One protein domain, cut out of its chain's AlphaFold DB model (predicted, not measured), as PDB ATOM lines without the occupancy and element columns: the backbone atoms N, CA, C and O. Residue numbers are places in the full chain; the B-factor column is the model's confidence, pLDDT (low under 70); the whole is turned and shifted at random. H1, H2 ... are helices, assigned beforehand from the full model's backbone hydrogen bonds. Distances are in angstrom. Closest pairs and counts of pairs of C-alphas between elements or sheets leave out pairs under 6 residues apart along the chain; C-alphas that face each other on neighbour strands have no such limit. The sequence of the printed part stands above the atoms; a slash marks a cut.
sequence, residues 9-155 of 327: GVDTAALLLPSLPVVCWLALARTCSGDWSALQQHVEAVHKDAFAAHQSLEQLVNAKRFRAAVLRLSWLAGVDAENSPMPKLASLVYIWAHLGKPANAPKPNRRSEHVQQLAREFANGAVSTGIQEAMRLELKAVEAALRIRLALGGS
ATOM      1  N   GLY A   9      -2.151  -4.143   1.253       51.12
ATOM      2  CA  GLY A   9      -3.228  -3.253   0.796       51.12
ATOM      3  C   GLY A   9      -3.223  -2.938  -0.704       51.12
ATOM      4  O   GLY A   9      -4.104  -2.211  -1.158       51.12
ATOM      5  N   VAL A  10      -2.294  -3.515  -1.474       54.19
ATOM      6  CA  VAL A  10      -2.241  -3.396  -2.936       54.19
ATOM      7  C   VAL A  10      -2.871  -4.638  -3.564       54.19
ATOM      8  O   VAL A  10      -2.627  -5.762  -3.124       54.19
ATOM      9  N   ASP A  11      -3.713  -4.431  -4.573       59.78
ATOM     10  CA  ASP A  11      -4.298  -5.518  -5.352       59.78
ATOM     11  C   ASP A  11      -3.196  -6.185  -6.193       59.78
ATOM     12  O   ASP A  11      -2.613  -5.566  -7.088       59.78
ATOM     13  N   THR A  12      -2.862  -7.437  -5.884       57.84
ATOM     14  CA  THR A  12      -1.827  -8.228  -6.573       57.84
ATOM     15  C   THR A  12      -2.101  -8.346  -8.071       57.84
ATOM     16  O   THR A  12      -1.159  -8.358  -8.867       57.84
ATOM     17  N   ALA A  13      -3.374  -8.333  -8.479       54.12
ATOM     18  CA  ALA A  13      -3.772  -8.302  -9.881       54.12
ATOM     19  C   ALA A  13      -3.322  -7.009 -10.587       54.12
ATOM     20  O   ALA A  13      -2.868  -7.059 -11.732       54.12
ATOM     21  N   ALA A  14      -3.353  -5.862  -9.896       58.03
ATOM     22  CA  ALA A  14      -2.880  -4.581 -10.426       58.03
ATOM     23  C   ALA A  14      -1.348  -4.530 -10.580       58.03
ATOM     24  O   ALA A  14      -0.843  -3.830 -11.458       58.03
ATOM     25  N   LEU A  15      -0.609  -5.300  -9.772       60.59
ATOM     26  CA  LEU A  15       0.851  -5.416  -9.864       60.59
ATOM     27  C   LEU A  15       1.307  -6.381 -10.971       60.59
ATOM     28  O   LEU A  15       2.337  -6.142 -11.595       60.59
ATOM     29  N   LEU A  16       0.549  -7.449 -11.236       63.03
ATOM     30  CA  LEU A  16       0.887  -8.469 -12.244       63.03
ATOM     31  C   LEU A  16       0.403  -8.111 -13.661       63.03
ATOM     32  O   LEU A  16       0.944  -8.607 -14.655       63.03
ATOM     33  N   LEU A  17      -0.589  -7.226 -13.762       62.47
ATOM     34  CA  LEU A  17      -1.184  -6.744 -15.012       62.47
ATOM     35  C   LEU A  17      -0.197  -6.233 -16.056       62.47
ATOM     36  O   LEU A  17      -0.263  -6.679 -17.204       62.47
ATOM     37  N   PRO A  18       0.725  -5.318 -15.706       61.78
ATOM     38  CA  PRO A  18       1.632  -4.730 -16.683       61.78
ATOM     39  C   PRO A  18       2.589  -5.758 -17.284       61.78
ATOM     40  O   PRO A  18       3.096  -5.536 -18.381       61.78
ATOM     41  N   SER A  19       2.821  -6.875 -16.587       65.75
ATOM     42  CA  SER A  19       3.738  -7.944 -16.984       65.75
ATOM     43  C   SER A  19       3.081  -9.102 -17.738       65.75
ATOM     44  O   SER A  19       3.784  -9.836 -18.425       65.75
ATOM     45  N   LEU A  20       1.759  -9.277 -17.645       73.94
ATOM     46  CA  LEU A  20       1.058 -10.389 -18.292       73.94
ATOM     47  C   LEU A  20       0.864 -10.131 -19.795       73.94
ATOM     48  O   LEU A  20       0.226  -9.134 -20.149       73.94
ATOM     49  N   PRO A  21       1.340 -11.028 -20.680       79.12
ATOM     50  CA  PRO A  21       1.056 -10.956 -22.106       79.12
ATOM     51  C   PRO A  21      -0.452 -10.926 -22.387       79.12
ATOM     52  O   PRO A  21      -1.228 -11.632 -21.739       79.12
ATOM     53  N   VAL A  22      -0.867 -10.152 -23.389       79.06
ATOM     54  CA  VAL A  22      -2.258 -10.036 -23.857       79.06
ATOM     55  C   VAL A  22      -2.825 -11.410 -24.214       79.06
ATOM     56  O   VAL A  22      -3.971 -11.728 -23.897       79.06
ATOM     57  N   VAL A  23      -2.000 -12.268 -24.816       71.62
ATOM     58  CA  VAL A  23      -2.372 -13.643 -25.183       71.62
ATOM     59  C   VAL A  23      -2.700 -14.527 -23.970       71.62
ATOM     60  O   VAL A  23      -3.445 -15.499 -24.100       71.62
ATOM     61  N   CYS A  24      -2.208 -14.185 -22.775       75.75
ATOM     62  CA  CYS A  24      -2.441 -14.945 -21.547       75.75
ATOM     63  C   CYS A  24      -3.744 -14.561 -20.828       75.75
ATOM     64  O   CYS A  24      -4.192 -15.305 -19.955       75.75
ATOM     65  N   TRP A  25      -4.390 -13.447 -21.191       78.81
ATOM     66  CA  TRP A  25      -5.579 -12.952 -20.484       78.81
ATOM     67  C   TRP A  25      -6.751 -13.941 -20.523       78.81
ATOM     68  O   TRP A  25      -7.406 -14.162 -19.506       78.81
ATOM     69  N   LEU A  26      -6.972 -14.613 -21.659       69.69
ATOM     70  CA  LEU A  26      -8.015 -15.641 -21.790       69.69
ATOM     71  C   LEU A  26      -7.737 -16.889 -20.945       69.69
ATOM     72  O   LEU A  26      -8.668 -17.513 -20.438       69.69
ATOM     73  N   ALA A  27      -6.467 -17.273 -20.801       72.38
ATOM     74  CA  ALA A  27      -6.087 -18.399 -19.953       72.38
ATOM     75  C   ALA A  27      -6.315 -18.064 -18.472       72.38
ATOM     76  O   ALA A  27      -6.818 -18.898 -17.718       72.38
ATOM     77  N   LEU A  28      -6.022 -16.825 -18.076       72.38
ATOM     78  CA  LEU A  28      -6.250 -16.343 -16.721       72.38
ATOM     79  C   LEU A  28      -7.749 -16.268 -16.383       72.38
ATOM     80  O   LEU A  28      -8.163 -16.785 -15.346       72.38
ATOM     81  N   ALA A  29      -8.581 -15.775 -17.309       69.19
ATOM     82  CA  ALA A  29     -10.044 -15.770 -17.177       69.19
ATOM     83  C   ALA A  29     -10.637 -17.161 -16.881       69.19
ATOM     84  O   ALA A  29     -11.624 -17.290 -16.158       69.19
ATOM     85  N   ARG A  30     -10.030 -18.217 -17.435       72.81
ATOM     86  CA  ARG A  30     -10.476 -19.609 -17.267       72.81
ATOM     87  C   ARG A  30      -9.975 -20.272 -15.987       72.81
ATOM     88  O   ARG A  30     -10.541 -21.281 -15.580       72.81
ATOM     89  N   THR A  31      -8.905 -19.758 -15.389       75.19
ATOM     90  CA  THR A  31      -8.195 -20.421 -14.285       75.19
ATOM     91  C   THR A  31      -8.422 -19.744 -12.935       75.19
ATOM     92  O   THR A  31      -8.417 -20.435 -11.916       75.19
ATOM     93  N   CYS A  32      -8.688 -18.432 -12.901       74.69
ATOM     94  CA  CYS A  32      -8.969 -17.715 -11.659       74.69
ATOM     95  C   CYS A  32     -10.042 -16.628 -11.823       74.69
ATOM     96  O   CYS A  32      -9.785 -15.560 -12.373       74.69
ATOM     97  N   SER A  33     -11.242 -16.871 -11.289       72.50
ATOM     98  CA  SER A  33     -12.360 -15.917 -11.357       72.50
ATOM     99  C   SER A  33     -12.134 -14.648 -10.528       72.50
ATOM    100  O   SER A  33     -12.577 -13.576 -10.932       72.50
ATOM    101  N   GLY A  34     -11.436 -14.756  -9.391       72.38
ATOM    102  CA  GLY A  34     -11.108 -13.614  -8.531       72.38
ATOM    103  C   GLY A  34     -10.136 -12.651  -9.207       72.38
ATOM    104  O   GLY A  34     -10.438 -11.467  -9.334       72.38
ATOM    105  N   ASP A  35      -9.022 -13.180  -9.719       68.94
ATOM    106  CA  ASP A  35      -8.038 -12.380 -10.450       68.94
ATOM    107  C   ASP A  35      -8.671 -11.816 -11.730       68.94
ATOM    108  O   ASP A  35      -8.526 -10.636 -12.020       68.94
ATOM    109  N   TRP A  36      -9.480 -12.598 -12.456       75.50
ATOM    110  CA  TRP A  36     -10.214 -12.088 -13.617       75.50
ATOM    111  C   TRP A  36     -11.128 -10.903 -13.284       75.50
ATOM    112  O   TRP A  36     -11.102  -9.908 -14.004       75.50
ATOM    113  N   SER A  37     -11.893 -10.969 -12.190       76.25
ATOM    114  CA  SER A  37     -12.781  -9.874 -11.780       76.25
ATOM    115  C   SER A  37     -12.019  -8.574 -11.509       76.25
ATOM    116  O   SER A  37     -12.536  -7.501 -11.813       76.25
ATOM    117  N   ALA A  38     -10.803  -8.654 -10.959       70.94
ATOM    118  CA  ALA A  38      -9.949  -7.487 -10.729       70.94
ATOM    119  C   ALA A  38      -9.363  -6.924 -12.040       70.94
ATOM    120  O   ALA A  38      -9.134  -5.724 -12.177       70.94
ATOM    121  N   LEU A  39      -9.157  -7.791 -13.033       74.75
ATOM    122  CA  LEU A  39      -8.563  -7.458 -14.330       74.75
ATOM    123  C   LEU A  39      -9.571  -7.006 -15.380       74.75
ATOM    124  O   LEU A  39      -9.198  -6.336 -16.346       74.75
ATOM    125  N   GLN A  40     -10.836  -7.369 -15.198       81.44
ATOM    126  CA  GLN A  40     -11.883  -7.240 -16.198       81.44
ATOM    127  C   GLN A  40     -12.004  -5.808 -16.728       81.44
ATOM    128  O   GLN A  40     -11.972  -5.610 -17.939       81.44
ATOM    129  N   GLN A  41     -12.040  -4.803 -15.847       81.50
ATOM    130  CA  GLN A  41     -12.152  -3.397 -16.254       81.50
ATOM    131  C   GLN A  41     -10.973  -2.941 -17.126       81.50
ATOM    132  O   GLN A  41     -11.154  -2.196 -18.089       81.50
ATOM    133  N   HIS A  42      -9.757  -3.400 -16.816       80.94
ATOM    134  CA  HIS A  42      -8.572  -3.062 -17.598       80.94
ATOM    135  C   HIS A  42      -8.588  -3.753 -18.964       80.94
ATOM    136  O   HIS A  42      -8.329  -3.117 -19.987       80.94
ATOM    137  N   VAL A  43      -8.927  -5.044 -18.996       84.19
ATOM    138  CA  VAL A  43      -9.032  -5.814 -20.241       84.19
ATOM    139  C   VAL A  43     -10.116  -5.228 -21.148       84.19
ATOM    140  O   VAL A  43      -9.882  -5.053 -22.343       84.19
ATOM    141  N   GLU A  44     -11.267  -4.852 -20.589       86.81
ATOM    142  CA  GLU A  44     -12.349  -4.177 -21.310       86.81
ATOM    143  C   GLU A  44     -11.907  -2.824 -21.873       86.81
ATOM    144  O   GLU A  44     -12.205  -2.519 -23.028       86.81
ATOM    145  N   ALA A  45     -11.149  -2.031 -21.109       87.62
ATOM    146  CA  ALA A  45     -10.599  -0.766 -21.588       87.62
ATOM    147  C   ALA A  45      -9.628  -0.968 -22.763       87.62
ATOM    148  O   ALA A  45      -9.753  -0.294 -23.786       87.62
ATOM    149  N   VAL A  46      -8.708  -1.937 -22.664       89.50
ATOM    150  CA  VAL A  46      -7.774  -2.257 -23.757       89.50
ATOM    151  C   VAL A  46      -8.516  -2.786 -24.982       89.50
ATOM    152  O   VAL A  46      -8.186  -2.402 -26.102       89.50
ATOM    153  N   HIS A  47      -9.531  -3.630 -24.794       90.25
ATOM    154  CA  HIS A  47     -10.362  -4.132 -25.885       90.25
ATOM    155  C   HIS A  47     -11.136  -2.995 -26.567       90.25
ATOM    156  O   HIS A  47     -11.171  -2.908 -27.795       90.25
ATOM    157  N   LYS A  48     -11.721  -2.084 -25.782       91.94
ATOM    158  CA  LYS A  48     -12.426  -0.903 -26.288       91.94
ATOM    159  C   LYS A  48     -11.504  -0.011 -27.114       91.94
ATOM    160  O   LYS A  48     -11.900   0.413 -28.195       91.94
ATOM    161  N   ASP A  49     -10.288   0.235 -26.637       91.81
ATOM    162  CA  ASP A  49      -9.282   0.999 -27.375       91.81
ATOM    163  C   ASP A  49      -8.843   0.267 -28.654       91.81
ATOM    164  O   ASP A  49      -8.825   0.854 -29.734       91.81
ATOM    165  N   ALA A  50      -8.541  -1.033 -28.563       91.44
ATOM    166  CA  ALA A  50      -8.059  -1.833 -29.688       91.44
ATOM    167  C   ALA A  50      -9.049  -1.876 -30.858       91.44
ATOM    168  O   ALA A  50      -8.617  -1.895 -32.011       91.44
ATOM    169  N   PHE A  51     -10.355  -1.863 -30.578       93.25
ATOM    170  CA  PHE A  51     -11.419  -2.000 -31.578       93.25
ATOM    171  C   PHE A  51     -12.287  -0.746 -31.740       93.25
ATOM    172  O   PHE A  51     -13.361  -0.807 -32.342       93.25
ATOM    173  N   ALA A  52     -11.830   0.410 -31.251       91.69
ATOM    174  CA  ALA A  52     -12.502   1.678 -31.505       91.69
ATOM    175  C   ALA A  52     -12.523   1.978 -33.017       91.69
ATOM    176  O   ALA A  52     -11.480   1.986 -33.674       91.69
ATOM    177  N   ALA A  53     -13.708   2.271 -33.565       81.31
ATOM    178  CA  ALA A  53     -13.926   2.441 -35.008       81.31
ATOM    179  C   ALA A  53     -13.071   3.551 -35.652       81.31
ATOM    180  O   ALA A  53     -12.777   3.491 -36.843       81.31
ATOM    181  N   HIS A  54     -12.660   4.549 -34.867       83.81
ATOM    182  CA  HIS A  54     -11.864   5.691 -35.327       83.81
ATOM    183  C   HIS A  54     -10.363   5.558 -35.056       83.81
ATOM    184  O   HIS A  54      -9.625   6.481 -35.379       83.81
ATOM    185  N   GLN A  55      -9.916   4.459 -34.440       88.50
ATOM    186  CA  GLN A  55      -8.501   4.228 -34.157       88.50
ATOM    187  C   GLN A  55      -7.943   3.201 -35.135       88.50
ATOM    188  O   GLN A  55      -8.511   2.121 -35.284       88.50
ATOM    189  N   SER A  56      -6.839   3.532 -35.797       94.44
ATOM    190  CA  SER A  56      -6.049   2.594 -36.597       94.44
ATOM    191  C   SER A  56      -4.880   2.022 -35.791       94.44
ATOM    192  O   SER A  56      -4.472   2.586 -34.774       94.44
ATOM    193  N   LEU A  57      -4.293   0.916 -36.246       95.19
ATOM    194  CA  LEU A  57      -3.097   0.337 -35.642       95.19
ATOM    195  C   LEU A  57      -1.930   1.335 -35.647       95.19
ATOM    196  O   LEU A  57      -1.245   1.472 -34.638       95.19
ATOM    197  N   GLU A  58      -1.744   2.083 -36.739       94.44
ATOM    198  CA  GLU A  58      -0.736   3.151 -36.814       94.44
ATOM    199  C   GLU A  58      -0.977   4.227 -35.741       94.44
ATOM    200  O   GLU A  58      -0.044   4.638 -35.050       94.44
ATOM    201  N   GLN A  59      -2.232   4.635 -35.533       95.19
ATOM    202  CA  GLN A  59      -2.590   5.604 -34.495       95.19
ATOM    203  C   GLN A  59      -2.369   5.055 -33.081       95.19
ATOM    204  O   GLN A  59      -1.849   5.779 -32.236       95.19
ATOM    205  N   LEU A  60      -2.697   3.785 -32.821       95.81
ATOM    206  CA  LEU A  60      -2.439   3.136 -31.529       95.81
ATOM    207  C   LEU A  60      -0.941   3.104 -31.203       95.81
ATOM    208  O   LEU A  60      -0.549   3.419 -30.078       95.81
ATOM    209  N   VAL A  61      -0.100   2.770 -32.188       95.75
ATOM    210  CA  VAL A  61       1.363   2.761 -32.039       95.75
ATOM    211  C   VAL A  61       1.896   4.171 -31.781       95.75
ATOM    212  O   VAL A  61       2.666   4.367 -30.842       95.75
ATOM    213  N   ASN A  62       1.450   5.166 -32.551       94.62
ATOM    214  CA  ASN A  62       1.876   6.559 -32.377       94.62
ATOM    215  C   ASN A  62       1.425   7.147 -31.028       94.62
ATOM    216  O   ASN A  62       2.171   7.893 -30.399       94.62
ATOM    217  N   ALA A  63       0.244   6.755 -30.544       95.25
ATOM    218  CA  ALA A  63      -0.273   7.122 -29.228       95.25
ATOM    219  C   ALA A  63       0.343   6.306 -28.072       95.25
ATOM    220  O   ALA A  63      -0.089   6.452 -26.929       95.25
ATOM    221  N   LYS A  64       1.327   5.434 -28.348       94.75
ATOM    222  CA  LYS A  64       1.985   4.545 -27.372       94.75
ATOM    223  C   LYS A  64       1.015   3.620 -26.618       94.75
ATOM    224  O   LYS A  64       1.311   3.154 -25.519       94.75
ATOM    225  N   ARG A  65      -0.136   3.293 -27.215       93.94
ATOM    226  CA  ARG A  65      -1.129   2.351 -26.670       93.94
ATOM    227  C   ARG A  65      -0.766   0.910 -27.040       93.94
ATOM    228  O   ARG A  65      -1.530   0.208 -27.702       93.94
ATOM    229  N   PHE A  66       0.423   0.461 -26.636       92.69
ATOM    230  CA  PHE A  66       1.021  -0.779 -27.150       92.69
ATOM    231  C   PHE A  66       0.220  -2.043 -26.826       92.69
ATOM    232  O   PHE A  66       0.119  -2.911 -27.681       92.69
ATOM    233  N   ARG A  67      -0.429  -2.137 -25.659       90.56
ATOM    234  CA  ARG A  67      -1.292  -3.286 -25.316       90.56
ATOM    235  C   ARG A  67      -2.486  -3.424 -26.269       90.56
ATOM    236  O   ARG A  67      -2.751  -4.513 -26.771       90.56
ATOM    237  N   ALA A  68      -3.156  -2.314 -26.580       93.06
ATOM    238  CA  ALA A  68      -4.236  -2.285 -27.566       93.06
ATOM    239  C   ALA A  68      -3.713  -2.581 -28.982       93.06
ATOM    240  O   ALA A  68      -4.342  -3.323 -29.733       93.06
ATOM    241  N   ALA A  69      -2.530  -2.060 -29.327       95.44
ATOM    242  CA  ALA A  69      -1.878  -2.329 -30.605       95.44
ATOM    243  C   ALA A  69      -1.507  -3.816 -30.776       95.44
ATOM    244  O   ALA A  69      -1.743  -4.375 -31.843       95.44
ATOM    245  N   VAL A  70      -0.994  -4.474 -29.726       94.50
ATOM    246  CA  VAL A  70      -0.731  -5.925 -29.697       94.50
ATOM    247  C   VAL A  70      -2.018  -6.698 -29.948       94.50
ATOM    248  O   VAL A  70      -2.047  -7.548 -30.834       94.50
ATOM    249  N   LEU A  71      -3.088  -6.385 -29.209       92.00
ATOM    250  CA  LEU A  71      -4.371  -7.069 -29.361       92.00
ATOM    251  C   LEU A  71      -4.917  -6.920 -30.786       92.00
ATOM    252  O   LEU A  71      -5.311  -7.906 -31.409       92.00
ATOM    253  N   ARG A  72      -4.881  -5.698 -31.331       94.06
ATOM    254  CA  ARG A  72      -5.339  -5.413 -32.694       94.06
ATOM    255  C   ARG A  72      -4.488  -6.132 -33.741       94.06
ATOM    256  O   ARG A  72      -5.042  -6.752 -34.643       94.06
ATOM    257  N   LEU A  73      -3.161  -6.110 -33.613       94.38
ATOM    258  CA  LEU A  73      -2.254  -6.818 -34.521       94.38
ATOM    259  C   LEU A  73      -2.457  -8.340 -34.455       94.38
ATOM    260  O   LEU A  73      -2.512  -8.994 -35.495       94.38
ATOM    261  N   SER A  74      -2.626  -8.899 -33.255       91.81
ATOM    262  CA  SER A  74      -2.935 -10.319 -33.065       91.81
ATOM    263  C   SER A  74      -4.269 -10.692 -33.706       91.81
ATOM    264  O   SER A  74      -4.369 -11.759 -34.304       91.81
ATOM    265  N   TRP A  75      -5.288  -9.836 -33.612       90.06
ATOM    266  CA  TRP A  75      -6.584 -10.073 -34.247       90.06
ATOM    267  C   TRP A  75      -6.499 -10.014 -35.779       90.06
ATOM    268  O   TRP A  75      -7.035 -10.882 -36.462       90.06
ATOM    269  N   LEU A  76      -5.777  -9.029 -36.321       90.94
ATOM    270  CA  LEU A  76      -5.635  -8.823 -37.764       90.94
ATOM    271  C   LEU A  76      -4.768  -9.888 -38.443       90.94
ATOM    272  O   LEU A  76      -5.150 -10.448 -39.471       90.94
ATOM    273  N   ALA A  77      -3.581 -10.132 -37.888       90.62
ATOM    274  CA  ALA A  77      -2.538 -10.935 -38.515       90.62
ATOM    275  C   ALA A  77      -2.404 -12.338 -37.905       90.62
ATOM    276  O   ALA A  77      -1.733 -13.196 -38.480       90.62
ATOM    277  N   GLY A  78      -3.034 -12.601 -36.755       89.62
ATOM    278  CA  GLY A  78      -2.886 -13.870 -36.038       89.62
ATOM    279  C   GLY A  78      -1.489 -14.074 -35.447       89.62
ATOM    280  O   GLY A  78      -1.073 -15.218 -35.280       89.62
ATOM    281  N   VAL A  79      -0.741 -12.994 -35.196       91.06
ATOM    282  CA  VAL A  79       0.654 -13.050 -34.737       91.06
ATOM    283  C   VAL A  79       0.774 -12.721 -33.254       91.06
ATOM    284  O   VAL A  79       0.155 -11.779 -32.763       91.06
ATOM    285  N   ASP A  80       1.628 -13.466 -32.559       90.69
ATOM    286  CA  ASP A  80       2.028 -13.156 -31.188       90.69
ATOM    287  C   ASP A  80       3.203 -12.171 -31.219       90.69
ATOM    288  O   ASP A  80       4.359 -12.563 -31.391       90.69
ATOM    289  N   ALA A  81       2.896 -10.880 -31.105       90.88
ATOM    290  CA  ALA A  81       3.896  -9.814 -31.132       90.88
ATOM    291  C   ALA A  81       4.753  -9.734 -29.859       90.88
ATOM    292  O   ALA A  81       5.750  -9.018 -29.860       90.88
ATOM    293  N   GLU A  82       4.381 -10.428 -28.782       90.06
ATOM    294  CA  GLU A  82       5.083 -10.345 -27.500       90.06
ATOM    295  C   GLU A  82       6.178 -11.405 -27.408       90.06
ATOM    296  O   GLU A  82       7.294 -11.098 -26.995       90.06
ATOM    297  N   ASN A  83       5.876 -12.627 -27.858       90.50
ATOM    298  CA  ASN A  83       6.788 -13.765 -27.727       90.50
ATOM    299  C   ASN A  83       7.531 -14.122 -29.020       90.50
ATOM    300  O   ASN A  83       8.475 -14.915 -28.993       90.50
ATOM    301  N   SER A  84       7.122 -13.584 -30.174       93.06
ATOM    302  CA  SER A  84       7.817 -13.877 -31.431       93.06
ATOM    303  C   SER A  84       9.175 -13.170 -31.489       93.06
ATOM    304  O   SER A  84       9.226 -11.950 -31.301       93.06
ATOM    305  N   PRO A  85      10.260 -13.886 -31.854       95.75
ATOM    306  CA  PRO A  85      11.529 -13.248 -32.169       95.75
ATOM    307  C   PRO A  85      11.357 -12.212 -33.279       95.75
ATOM    308  O   PRO A  85      10.647 -12.470 -34.257       95.75
ATOM    309  N   MET A  86      12.038 -11.077 -33.165       96.81
ATOM    310  CA  MET A  86      11.915  -9.931 -34.071       96.81
ATOM    311  C   MET A  86      11.951 -10.286 -35.580       96.81
ATOM    312  O   MET A  86      11.011  -9.925 -36.295       96.81
ATOM    313  N   PRO A  87      12.932 -11.060 -36.093       97.06
ATOM    314  CA  PRO A  87      12.960 -11.455 -37.509       97.06
ATOM    315  C   PRO A  87      11.779 -12.350 -37.922       97.06
ATOM    316  O   PRO A  87      11.274 -12.254 -39.044       97.06
ATOM    317  N   LYS A  88      11.292 -13.211 -37.018       96.19
ATOM    318  CA  LYS A  88      10.123 -14.064 -37.273       96.19
ATOM    319  C   LYS A  88       8.837 -13.240 -37.281       96.19
ATOM    320  O   LYS A  88       8.001 -13.448 -38.158       96.19
ATOM    321  N   LEU A  89       8.703 -12.290 -36.355       96.88
ATOM    322  CA  LEU A  89       7.589 -11.345 -36.314       96.88
ATOM    323  C   LEU A  89       7.508 -10.548 -37.621       96.88
ATOM    324  O   LEU A  89       6.448 -10.518 -38.244       96.88
ATOM    325  N   ALA A  90       8.631  -9.983 -38.077       96.81
ATOM    326  CA  ALA A  90       8.704  -9.254 -39.342       96.81
ATOM    327  C   ALA A  90       8.231 -10.116 -40.522       96.81
ATOM    328  O   ALA A  90       7.368  -9.700 -41.295       96.81
ATOM    329  N   SER A  91       8.727 -11.355 -40.611       94.44
ATOM    330  CA  SER A  91       8.332 -12.287 -41.667       94.44
ATOM    331  C   SER A  91       6.845 -12.653 -41.622       94.44
ATOM    332  O   SER A  91       6.221 -12.750 -42.677       94.44
ATOM    333  N   LEU A  92       6.270 -12.889 -40.440       94.25
ATOM    334  CA  LEU A  92       4.857 -13.258 -40.301       94.25
ATOM    335  C   LEU A  92       3.931 -12.094 -40.657       94.25
ATOM    336  O   LEU A  92       2.948 -12.282 -41.371       94.25
ATOM    337  N   VAL A  93       4.267 -10.887 -40.203       95.94
ATOM    338  CA  VAL A  93       3.497  -9.677 -40.512       95.94
ATOM    339  C   VAL A  93       3.608  -9.330 -41.993       95.94
ATOM    340  O   VAL A  93       2.597  -8.984 -42.597       95.94
ATOM    341  N   TYR A  94       4.782  -9.509 -42.606       93.81
ATOM    342  CA  TYR A  94       4.938  -9.388 -44.055       93.81
ATOM    343  C   TYR A  94       4.048 -10.380 -44.808       93.81
ATOM    344  O   TYR A  94       3.325  -9.976 -45.709       93.81
ATOM    345  N   ILE A  95       4.038 -11.663 -44.425       90.75
ATOM    346  CA  ILE A  95       3.178 -12.680 -45.058       90.75
ATOM    347  C   ILE A  95       1.702 -12.283 -44.967       90.75
ATOM    348  O   ILE A  95       0.981 -12.374 -45.961       90.75
ATOM    349  N   TRP A  96       1.256 -11.823 -43.798       93.38
ATOM    350  CA  TRP A  96      -0.105 -11.327 -43.629       93.38
ATOM    351  C   TRP A  96      -0.380 -10.120 -44.526       93.38
ATOM    352  O   TRP A  96      -1.358 -10.131 -45.269       93.38
ATOM    353  N   ALA A  97       0.479  -9.103 -44.497       92.31
ATOM    354  CA  ALA A  97       0.274  -7.881 -45.261       92.31
ATOM    355  C   ALA A  97       0.313  -8.141 -46.776       92.31
ATOM    356  O   ALA A  97      -0.530  -7.624 -47.503       92.31
ATOM    357  N   HIS A  98       1.210  -9.005 -47.240       89.69
ATOM    358  CA  HIS A  98       1.403  -9.295 -48.655       89.69
ATOM    359  C   HIS A  98       0.345 -10.253 -49.224       89.69
ATOM    360  O   HIS A  98      -0.203 -10.027 -50.303       89.69
ATOM    361  N   LEU A  99       0.028 -11.335 -48.501       85.56
ATOM    362  CA  LEU A  99      -0.848 -12.405 -48.998       85.56
ATOM    363  C   LEU A  99      -2.281 -12.333 -48.459       85.56
ATOM    364  O   LEU A  99      -3.128 -13.117 -48.885       85.56
ATOM    365  N   GLY A 100      -2.561 -11.457 -47.493       85.50
ATOM    366  CA  GLY A 100      -3.848 -11.424 -46.799       85.50
ATOM    367  C   GLY A 100      -4.145 -12.702 -46.023       85.50
ATOM    368  O   GLY A 100      -5.310 -13.057 -45.844       85.50
ATOM    369  N   LYS A 101      -3.103 -13.429 -45.601       83.50
ATOM    370  CA  LYS A 101      -3.216 -14.701 -44.883       83.50
ATOM    371  C   LYS A 101      -2.777 -14.519 -43.427       83.50
ATOM    372  O   LYS A 101      -1.573 -14.475 -43.174       83.50
ATOM    373  N   PRO A 102      -3.718 -14.438 -42.470       78.75
ATOM    374  CA  PRO A 102      -3.382 -14.523 -41.054       78.75
ATOM    375  C   PRO A 102      -2.612 -15.814 -40.754       78.75
ATOM    376  O   PRO A 102      -2.882 -16.848 -41.370       78.75
ATOM    377  N   ALA A 103      -1.689 -15.781 -39.791       71.62
ATOM    378  CA  ALA A 103      -0.786 -16.902 -39.507       71.62
ATOM    379  C   ALA A 103      -1.525 -18.228 -39.226       71.62
ATOM    380  O   ALA A 103      -1.053 -19.293 -39.618       71.62
ATOM    381  N   ASN A 104      -2.717 -18.148 -38.624       71.00
ATOM    382  CA  ASN A 104      -3.537 -19.304 -38.248       71.00
ATOM    383  C   ASN A 104      -4.694 -19.597 -39.225       71.00
ATOM    384  O   ASN A 104      -5.499 -20.490 -38.968       71.00
ATOM    385  N   ALA A 105      -4.820 -18.853 -40.330       74.38
ATOM    386  CA  ALA A 105      -5.941 -19.006 -41.255       74.38
ATOM    387  C   ALA A 105      -5.641 -20.033 -42.366       74.38
ATOM    388  O   ALA A 105      -4.582 -19.973 -43.005       74.38
ATOM    389  N   PRO A 106      -6.581 -20.948 -42.678       68.94
ATOM    390  CA  PRO A 106      -6.387 -21.955 -43.722       68.94
ATOM    391  C   PRO A 106      -6.377 -21.347 -45.130       68.94
ATOM    392  O   PRO A 106      -5.710 -21.873 -46.022       68.94
ATOM    393  N   LYS A 107      -7.091 -20.235 -45.340       75.56
ATOM    394  CA  LYS A 107      -7.214 -19.549 -46.632       75.56
ATOM    395  C   LYS A 107      -6.950 -18.047 -46.476       75.56
ATOM    396  O   LYS A 107      -7.273 -17.501 -45.422       75.56
ATOM    397  N   PRO A 108      -6.361 -17.393 -47.493       78.62
ATOM    398  CA  PRO A 108      -6.221 -15.943 -47.506       78.62
ATOM    399  C   PRO A 108      -7.591 -15.264 -47.625       78.62
ATOM    400  O   PRO A 108      -8.524 -15.820 -48.212       78.62
ATOM    401  N   ASN A 109      -7.686 -14.045 -47.104       78.00
ATOM    402  CA  ASN A 109      -8.835 -13.169 -47.305       78.00
ATOM    403  C   ASN A 109      -8.974 -12.785 -48.783       78.00
ATOM    404  O   ASN A 109      -8.022 -12.867 -49.567       78.00
ATOM    405  N   ARG A 110     -10.161 -12.309 -49.181       84.00
ATOM    406  CA  ARG A 110     -10.320 -11.725 -50.517       84.00
ATOM    407  C   ARG A 110      -9.393 -10.520 -50.639       84.00
ATOM    408  O   ARG A 110      -9.357  -9.659 -49.764       84.00
ATOM    409  N   ARG A 111      -8.661 -10.438 -51.754       82.62
ATOM    410  CA  ARG A 111      -7.649  -9.392 -51.977       82.62
ATOM    411  C   ARG A 111      -8.209  -7.978 -51.791       82.62
ATOM    412  O   ARG A 111      -7.538  -7.143 -51.202       82.62
ATOM    413  N   SER A 112      -9.427  -7.715 -52.264       83.69
ATOM    414  CA  SER A 112     -10.094  -6.414 -52.109       83.69
ATOM    415  C   SER A 112     -10.361  -6.056 -50.644       83.69
ATOM    416  O   SER A 112     -10.064  -4.939 -50.232       83.69
ATOM    417  N   GLU A 113     -10.869  -7.002 -49.855       86.50
ATOM    418  CA  GLU A 113     -11.137  -6.827 -48.422       86.50
ATOM    419  C   GLU A 113      -9.837  -6.598 -47.648       86.50
ATOM    420  O   GLU A 113      -9.755  -5.696 -46.819       86.50
ATOM    421  N   HIS A 114      -8.792  -7.363 -47.969       89.31
ATOM    422  CA  HIS A 114      -7.489  -7.217 -47.326       89.31
ATOM    423  C   HIS A 114      -6.819  -5.875 -47.643       89.31
ATOM    424  O   HIS A 114      -6.320  -5.204 -46.745       89.31
ATOM    425  N   VAL A 115      -6.861  -5.427 -48.901       86.25
ATOM    426  CA  VAL A 115      -6.335  -4.105 -49.284       86.25
ATOM    427  C   VAL A 115      -7.107  -2.986 -48.582       86.25
ATOM    428  O   VAL A 115      -6.495  -2.044 -48.084       86.25
ATOM    429  N   GLN A 116      -8.436  -3.095 -48.480       88.00
ATOM    430  CA  GLN A 116      -9.239  -2.148 -47.703       88.00
ATOM    431  C   GLN A 116      -8.864  -2.167 -46.219       88.00
ATOM    432  O   GLN A 116      -8.770  -1.105 -45.606       88.00
ATOM    433  N   GLN A 117      -8.614  -3.346 -45.648       90.19
ATOM    434  CA  GLN A 117      -8.156  -3.475 -44.269       90.19
ATOM    435  C   GLN A 117      -6.810  -2.770 -44.072       90.19
ATOM    436  O   GLN A 117      -6.696  -1.928 -43.187       90.19
ATOM    437  N   LEU A 118      -5.815  -3.026 -44.925       91.38
ATOM    438  CA  LEU A 118      -4.521  -2.338 -44.858       91.38
ATOM    439  C   LEU A 118      -4.658  -0.819 -45.015       91.38
ATOM    440  O   LEU A 118      -4.026  -0.068 -44.274       91.38
ATOM    441  N   ALA A 119      -5.508  -0.355 -45.932       90.31
ATOM    442  CA  ALA A 119      -5.753   1.069 -46.126       90.31
ATOM    443  C   ALA A 119      -6.386   1.723 -44.886       90.31
ATOM    444  O   ALA A 119      -5.989   2.820 -44.494       90.31
ATOM    445  N   ARG A 120      -7.334   1.047 -44.224       91.50
ATOM    446  CA  ARG A 120      -7.911   1.517 -42.951       91.50
ATOM    447  C   ARG A 120      -6.858   1.618 -41.853       91.50
ATOM    448  O   ARG A 120      -6.863   2.588 -41.103       91.50
ATOM    449  N   GLU A 121      -5.949   0.651 -41.778       93.94
ATOM    450  CA  GLU A 121      -4.936   0.617 -40.723       93.94
ATOM    451  C   GLU A 121      -3.778   1.610 -40.941       93.94
ATOM    452  O   GLU A 121      -3.263   2.158 -39.965       93.94
ATOM    453  N   PHE A 122      -3.385   1.863 -42.198       93.25
ATOM    454  CA  PHE A 122      -2.110   2.523 -42.533       93.25
ATOM    455  C   PHE A 122      -2.201   3.671 -43.556       93.25
ATOM    456  O   PHE A 122      -1.186   4.296 -43.894       93.25
ATOM    457  N   ALA A 123      -3.395   3.957 -44.080       87.50
ATOM    458  CA  ALA A 123      -3.639   5.011 -45.068       87.50
ATOM    459  C   ALA A 123      -4.898   5.843 -44.780       87.50
ATOM    460  O   ALA A 123      -5.471   6.426 -45.696       87.50
ATOM    461  N   ASN A 124      -5.353   5.903 -43.523       82.31
ATOM    462  CA  ASN A 124      -6.569   6.631 -43.128       82.31
ATOM    463  C   ASN A 124      -7.813   6.243 -43.960       82.31
ATOM    464  O   ASN A 124      -8.684   7.069 -44.215       82.31
ATOM    465  N   GLY A 125      -7.879   4.994 -44.427       74.44
ATOM    466  CA  GLY A 125      -8.970   4.486 -45.262       74.44
ATOM    467  C   GLY A 125      -8.872   4.831 -46.751       74.44
ATOM    468  O   GLY A 125      -9.694   4.340 -47.524       74.44
ATOM    469  N   ALA A 126      -7.877   5.611 -47.184       79.25
ATOM    470  CA  ALA A 126      -7.665   5.905 -48.596       79.25
ATOM    471  C   ALA A 126      -7.111   4.668 -49.319       79.25
ATOM    472  O   ALA A 126      -5.956   4.280 -49.138       79.25
ATOM    473  N   VAL A 127      -7.945   4.034 -50.145       73.81
ATOM    474  CA  VAL A 127      -7.519   2.916 -50.991       73.81
ATOM    475  C   VAL A 127      -6.823   3.489 -52.219       73.81
ATOM    476  O   VAL A 127      -7.469   3.967 -53.147       73.81
ATOM    477  N   SER A 128      -5.498   3.438 -52.213       69.38
ATOM    478  CA  SER A 128      -4.688   3.719 -53.394       69.38
ATOM    479  C   SER A 128      -4.345   2.403 -54.100       69.38
ATOM    480  O   SER A 128      -4.152   1.358 -53.470       69.38
ATOM    481  N   THR A 129      -4.362   2.430 -55.431       68.75
ATOM    482  CA  THR A 129      -4.090   1.269 -56.278       68.75
ATOM    483  C   THR A 129      -2.666   1.332 -56.815       68.75
ATOM    484  O   THR A 129      -2.139   2.394 -57.136       68.75
ATOM    485  N   GLY A 130      -2.029   0.169 -56.925       77.12
ATOM    486  CA  GLY A 130      -0.692   0.044 -57.496       77.12
ATOM    487  C   GLY A 130       0.261  -0.745 -56.608       77.12
ATOM    488  O   GLY A 130       0.104  -0.823 -55.390       77.12
ATOM    489  N   ILE A 131       1.266  -1.344 -57.245       76.44
ATOM    490  CA  ILE A 131       2.269  -2.181 -56.573       76.44
ATOM    491  C   ILE A 131       3.042  -1.357 -55.531       76.44
ATOM    492  O   ILE A 131       3.282  -1.838 -54.431       76.44
ATOM    493  N   GLN A 132       3.359  -0.092 -55.831       78.06
ATOM    494  CA  GLN A 132       4.116   0.773 -54.919       78.06
ATOM    495  C   GLN A 132       3.383   1.088 -53.620       78.06
ATOM    496  O   GLN A 132       3.993   1.026 -52.549       78.06
ATOM    497  N   GLU A 133       2.088   1.397 -53.701       81.81
ATOM    498  CA  GLU A 133       1.313   1.661 -52.495       81.81
ATOM    499  C   GLU A 133       1.139   0.385 -51.679       81.81
ATOM    500  O   GLU A 133       1.350   0.419 -50.472       81.81
ATOM    501  N   ALA A 134       0.845  -0.750 -52.322       83.12
ATOM    502  CA  ALA A 134       0.748  -2.030 -51.623       83.12
ATOM    503  C   ALA A 134       2.024  -2.322 -50.814       83.12
ATOM    504  O   ALA A 134       1.947  -2.537 -49.606       83.12
ATOM    505  N   MET A 135       3.199  -2.187 -51.433       84.12
ATOM    506  CA  MET A 135       4.486  -2.369 -50.752       84.12
ATOM    507  C   MET A 135       4.729  -1.337 -49.641       84.12
ATOM    508  O   MET A 135       5.355  -1.641 -48.628       84.12
ATOM    509  N   ARG A 136       4.229  -0.102 -49.793       86.88
ATOM    510  CA  ARG A 136       4.292   0.922 -48.739       86.88
ATOM    511  C   ARG A 136       3.445   0.535 -47.529       86.88
ATOM    512  O   ARG A 136       3.908   0.701 -46.404       86.88
ATOM    513  N   LEU A 137       2.236   0.024 -47.752       90.69
ATOM    514  CA  LEU A 137       1.352  -0.443 -46.682       90.69
ATOM    515  C   LEU A 137       1.916  -1.693 -45.999       90.69
ATOM    516  O   LEU A 137       1.886  -1.776 -44.775       90.69
ATOM    517  N   GLU A 138       2.493  -2.619 -46.766       92.12
ATOM    518  CA  GLU A 138       3.207  -3.789 -46.238       92.12
ATOM    519  C   GLU A 138       4.370  -3.380 -45.327       92.12
ATOM    520  O   GLU A 138       4.491  -3.879 -44.206       92.12
ATOM    521  N   LEU A 139       5.195  -2.425 -45.770       93.31
ATOM    522  CA  LEU A 139       6.299  -1.911 -44.968       93.31
ATOM    523  C   LEU A 139       5.800  -1.223 -43.693       93.31
ATOM    524  O   LEU A 139       6.327  -1.487 -42.614       93.31
ATOM    525  N   LYS A 140       4.757  -0.388 -43.787       94.88
ATOM    526  CA  LYS A 140       4.138   0.253 -42.616       94.88
ATOM    527  C   LYS A 140       3.624  -0.765 -41.600       94.88
ATOM    528  O   LYS A 140       3.808  -0.566 -40.400       94.88
ATOM    529  N   ALA A 141       3.011  -1.850 -42.066       96.00
ATOM    530  CA  ALA A 141       2.545  -2.926 -41.203       96.00
ATOM    531  C   ALA A 141       3.691  -3.569 -40.416       96.00
ATOM    532  O   ALA A 141       3.590  -3.739 -39.199       96.00
ATOM    533  N   VAL A 142       4.794  -3.881 -41.097       96.94
ATOM    534  CA  VAL A 142       5.974  -4.453 -40.445       96.94
ATOM    535  C   VAL A 142       6.630  -3.443 -39.506       96.94
ATOM    536  O   VAL A 142       6.903  -3.793 -38.364       96.94
ATOM    537  N   GLU A 143       6.811  -2.181 -39.910       97.06
ATOM    538  CA  GLU A 143       7.332  -1.133 -39.021       97.06
ATOM    539  C   GLU A 143       6.481  -0.989 -37.748       97.06
ATOM    540  O   GLU A 143       7.033  -0.893 -36.653       97.06
ATOM    541  N   ALA A 144       5.149  -1.016 -37.863       97.00
ATOM    542  CA  ALA A 144       4.253  -0.952 -36.711       97.00
ATOM    543  C   ALA A 144       4.469  -2.138 -35.760       97.00
ATOM    544  O   ALA A 144       4.620  -1.936 -34.555       97.00
ATOM    545  N   ALA A 145       4.557  -3.360 -36.290       97.50
ATOM    546  CA  ALA A 145       4.828  -4.553 -35.491       97.50
ATOM    547  C   ALA A 145       6.193  -4.499 -34.789       97.50
ATOM    548  O   ALA A 145       6.298  -4.840 -33.610       97.50
ATOM    549  N   LEU A 146       7.228  -4.020 -35.480       97.75
ATOM    550  CA  LEU A 146       8.565  -3.865 -34.907       97.75
ATOM    551  C   LEU A 146       8.592  -2.808 -33.803       97.75
ATOM    552  O   LEU A 146       9.171  -3.047 -32.749       97.75
ATOM    553  N   ARG A 147       7.919  -1.667 -33.995       97.44
ATOM    554  CA  ARG A 147       7.789  -0.629 -32.959       97.44
ATOM    555  C   ARG A 147       7.049  -1.145 -31.727       97.44
ATOM    556  O   ARG A 147       7.461  -0.835 -30.613       97.44
ATOM    557  N   ILE A 148       6.001  -1.951 -31.917       96.31
ATOM    558  CA  ILE A 148       5.309  -2.634 -30.815       96.31
ATOM    559  C   ILE A 148       6.293  -3.534 -30.066       96.31
ATOM    560  O   ILE A 148       6.451  -3.388 -28.857       96.31
ATOM    561  N   ARG A 149       6.999  -4.427 -30.768       96.25
ATOM    562  CA  ARG A 149       7.932  -5.373 -30.141       96.25
ATOM    563  C   ARG A 149       9.095  -4.670 -29.434       96.25
ATOM    564  O   ARG A 149       9.455  -5.083 -28.336       96.25
ATOM    565  N   LEU A 150       9.634  -3.594 -30.007       96.69
ATOM    566  CA  LEU A 150      10.653  -2.746 -29.377       96.69
ATOM    567  C   LEU A 150      10.139  -2.100 -28.085       96.69
ATOM    568  O   LEU A 150      10.825  -2.133 -27.067       96.69
ATOM    569  N   ALA A 151       8.914  -1.569 -28.090       94.50
ATOM    570  CA  ALA A 151       8.299  -0.993 -26.894       94.50
ATOM    571  C   ALA A 151       8.043  -2.029 -25.785       94.50
ATOM    572  O   ALA A 151       7.991  -1.677 -24.609       94.50
ATOM    573  N   LEU A 152       7.919  -3.303 -26.154       91.75
ATOM    574  CA  LEU A 152       7.819  -4.442 -25.240       91.75
ATOM    575  C   LEU A 152       9.194  -5.006 -24.830       91.75
ATOM    576  O   LEU A 152       9.268  -6.111 -24.295       91.75
ATOM    577  N   GLY A 153      10.286  -4.289 -25.108       93.69
ATOM    578  CA  GLY A 153      11.645  -4.677 -24.718       93.69
ATOM    579  C   GLY A 153      12.331  -5.673 -25.657       93.69
ATOM    580  O   GLY A 153      13.338  -6.269 -25.284       93.69
ATOM    581  N   GLY A 154      11.796  -5.893 -26.859       95.25
ATOM    582  CA  GLY A 154      12.477  -6.682 -27.886       95.25
ATOM    583  C   GLY A 154      13.680  -5.964 -28.485       95.25
ATOM    584  O   GLY A 154      13.848  -4.759 -28.312       95.25
ATOM    585  N   SER A 155      14.499  -6.702 -29.232       97.19
ATOM    586  CA  SER A 155      15.687  -6.158 -29.903       97.19
ATOM    587  C   SER A 155      15.714  -6.487 -31.398       97.19
ATOM    588  O   SER A 155      15.363  -7.589 -31.815       97.19
TER     589      SER A 155
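What this domain is: This is residues 9 to 155 of the 327 residues of the protein "ATJ20 protein" of Symbiodinium pilosum (UniProt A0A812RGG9). Two unequal helical parts lie end to end: a body of H4 to H8, with H6 side by side with the long H8, and a smaller lobe of H1 to H3 reaching away from it. H5 sits in the middle, where the end of H3 packs on it. The printed part has 147 residues with eight named helices, H1 to H8, and no named strand; the class is all helix. It is compact, with a radius of gyration of the C-alphas of 16.2 A, yet elongated, spanning 58 by 30 by 29 A.

Where its parts are: H1, residues 12 to 19, begins at C-alpha (-1.827, -8.228, -6.573). H2 is residues 22 to 31; H3, residues 33 to 50, 23.5 A, has a kink of 50 degrees near residue 40. H4 is residues 57 to 62, H5 66 to 77, H6 86 to 99, 19.8 A, and H7 111 to 122. H8, residues 131 to 151, 30.3 A, ends at C-alpha (8.299, -0.993, -26.894).

How they stand to each other: H1 touches H3 at Ala 13 and Asp 35, their closest C-alphas, 5.9 A. H2 and H3 form a hairpin, closest at C-alphas 29 and 36, 5.1 A. The hub H5 touches H3, about perpendicular at 75 degrees, with C-alphas 50 and 68 closest, 4.4 A. H4 and H5 form a hairpin, closest at C-alphas 60 and 69, 5.6 A. H6 and H8 touch at a shallow tilt of 31 degrees, opposite ways, closest at C-alphas 97 and 138, 5.1 A. H7 touches H8, closest at C-alphas 122 and 137, 6.2 A. H4 to H8 have every O i to N i+4 pair within hydrogen-bond range; H1 has 2 of 4, H2 4 of 6, H3 12 of 14.

The domain as a whole: The C-alphas of Gly 9 and Gly 130, the farthest apart, are 58.4 A apart. The printed part has no cut; the link H6 to H7 is long. Mean pLDDT of the printed part is 84.7, with residues 9 to 19 among those under 70.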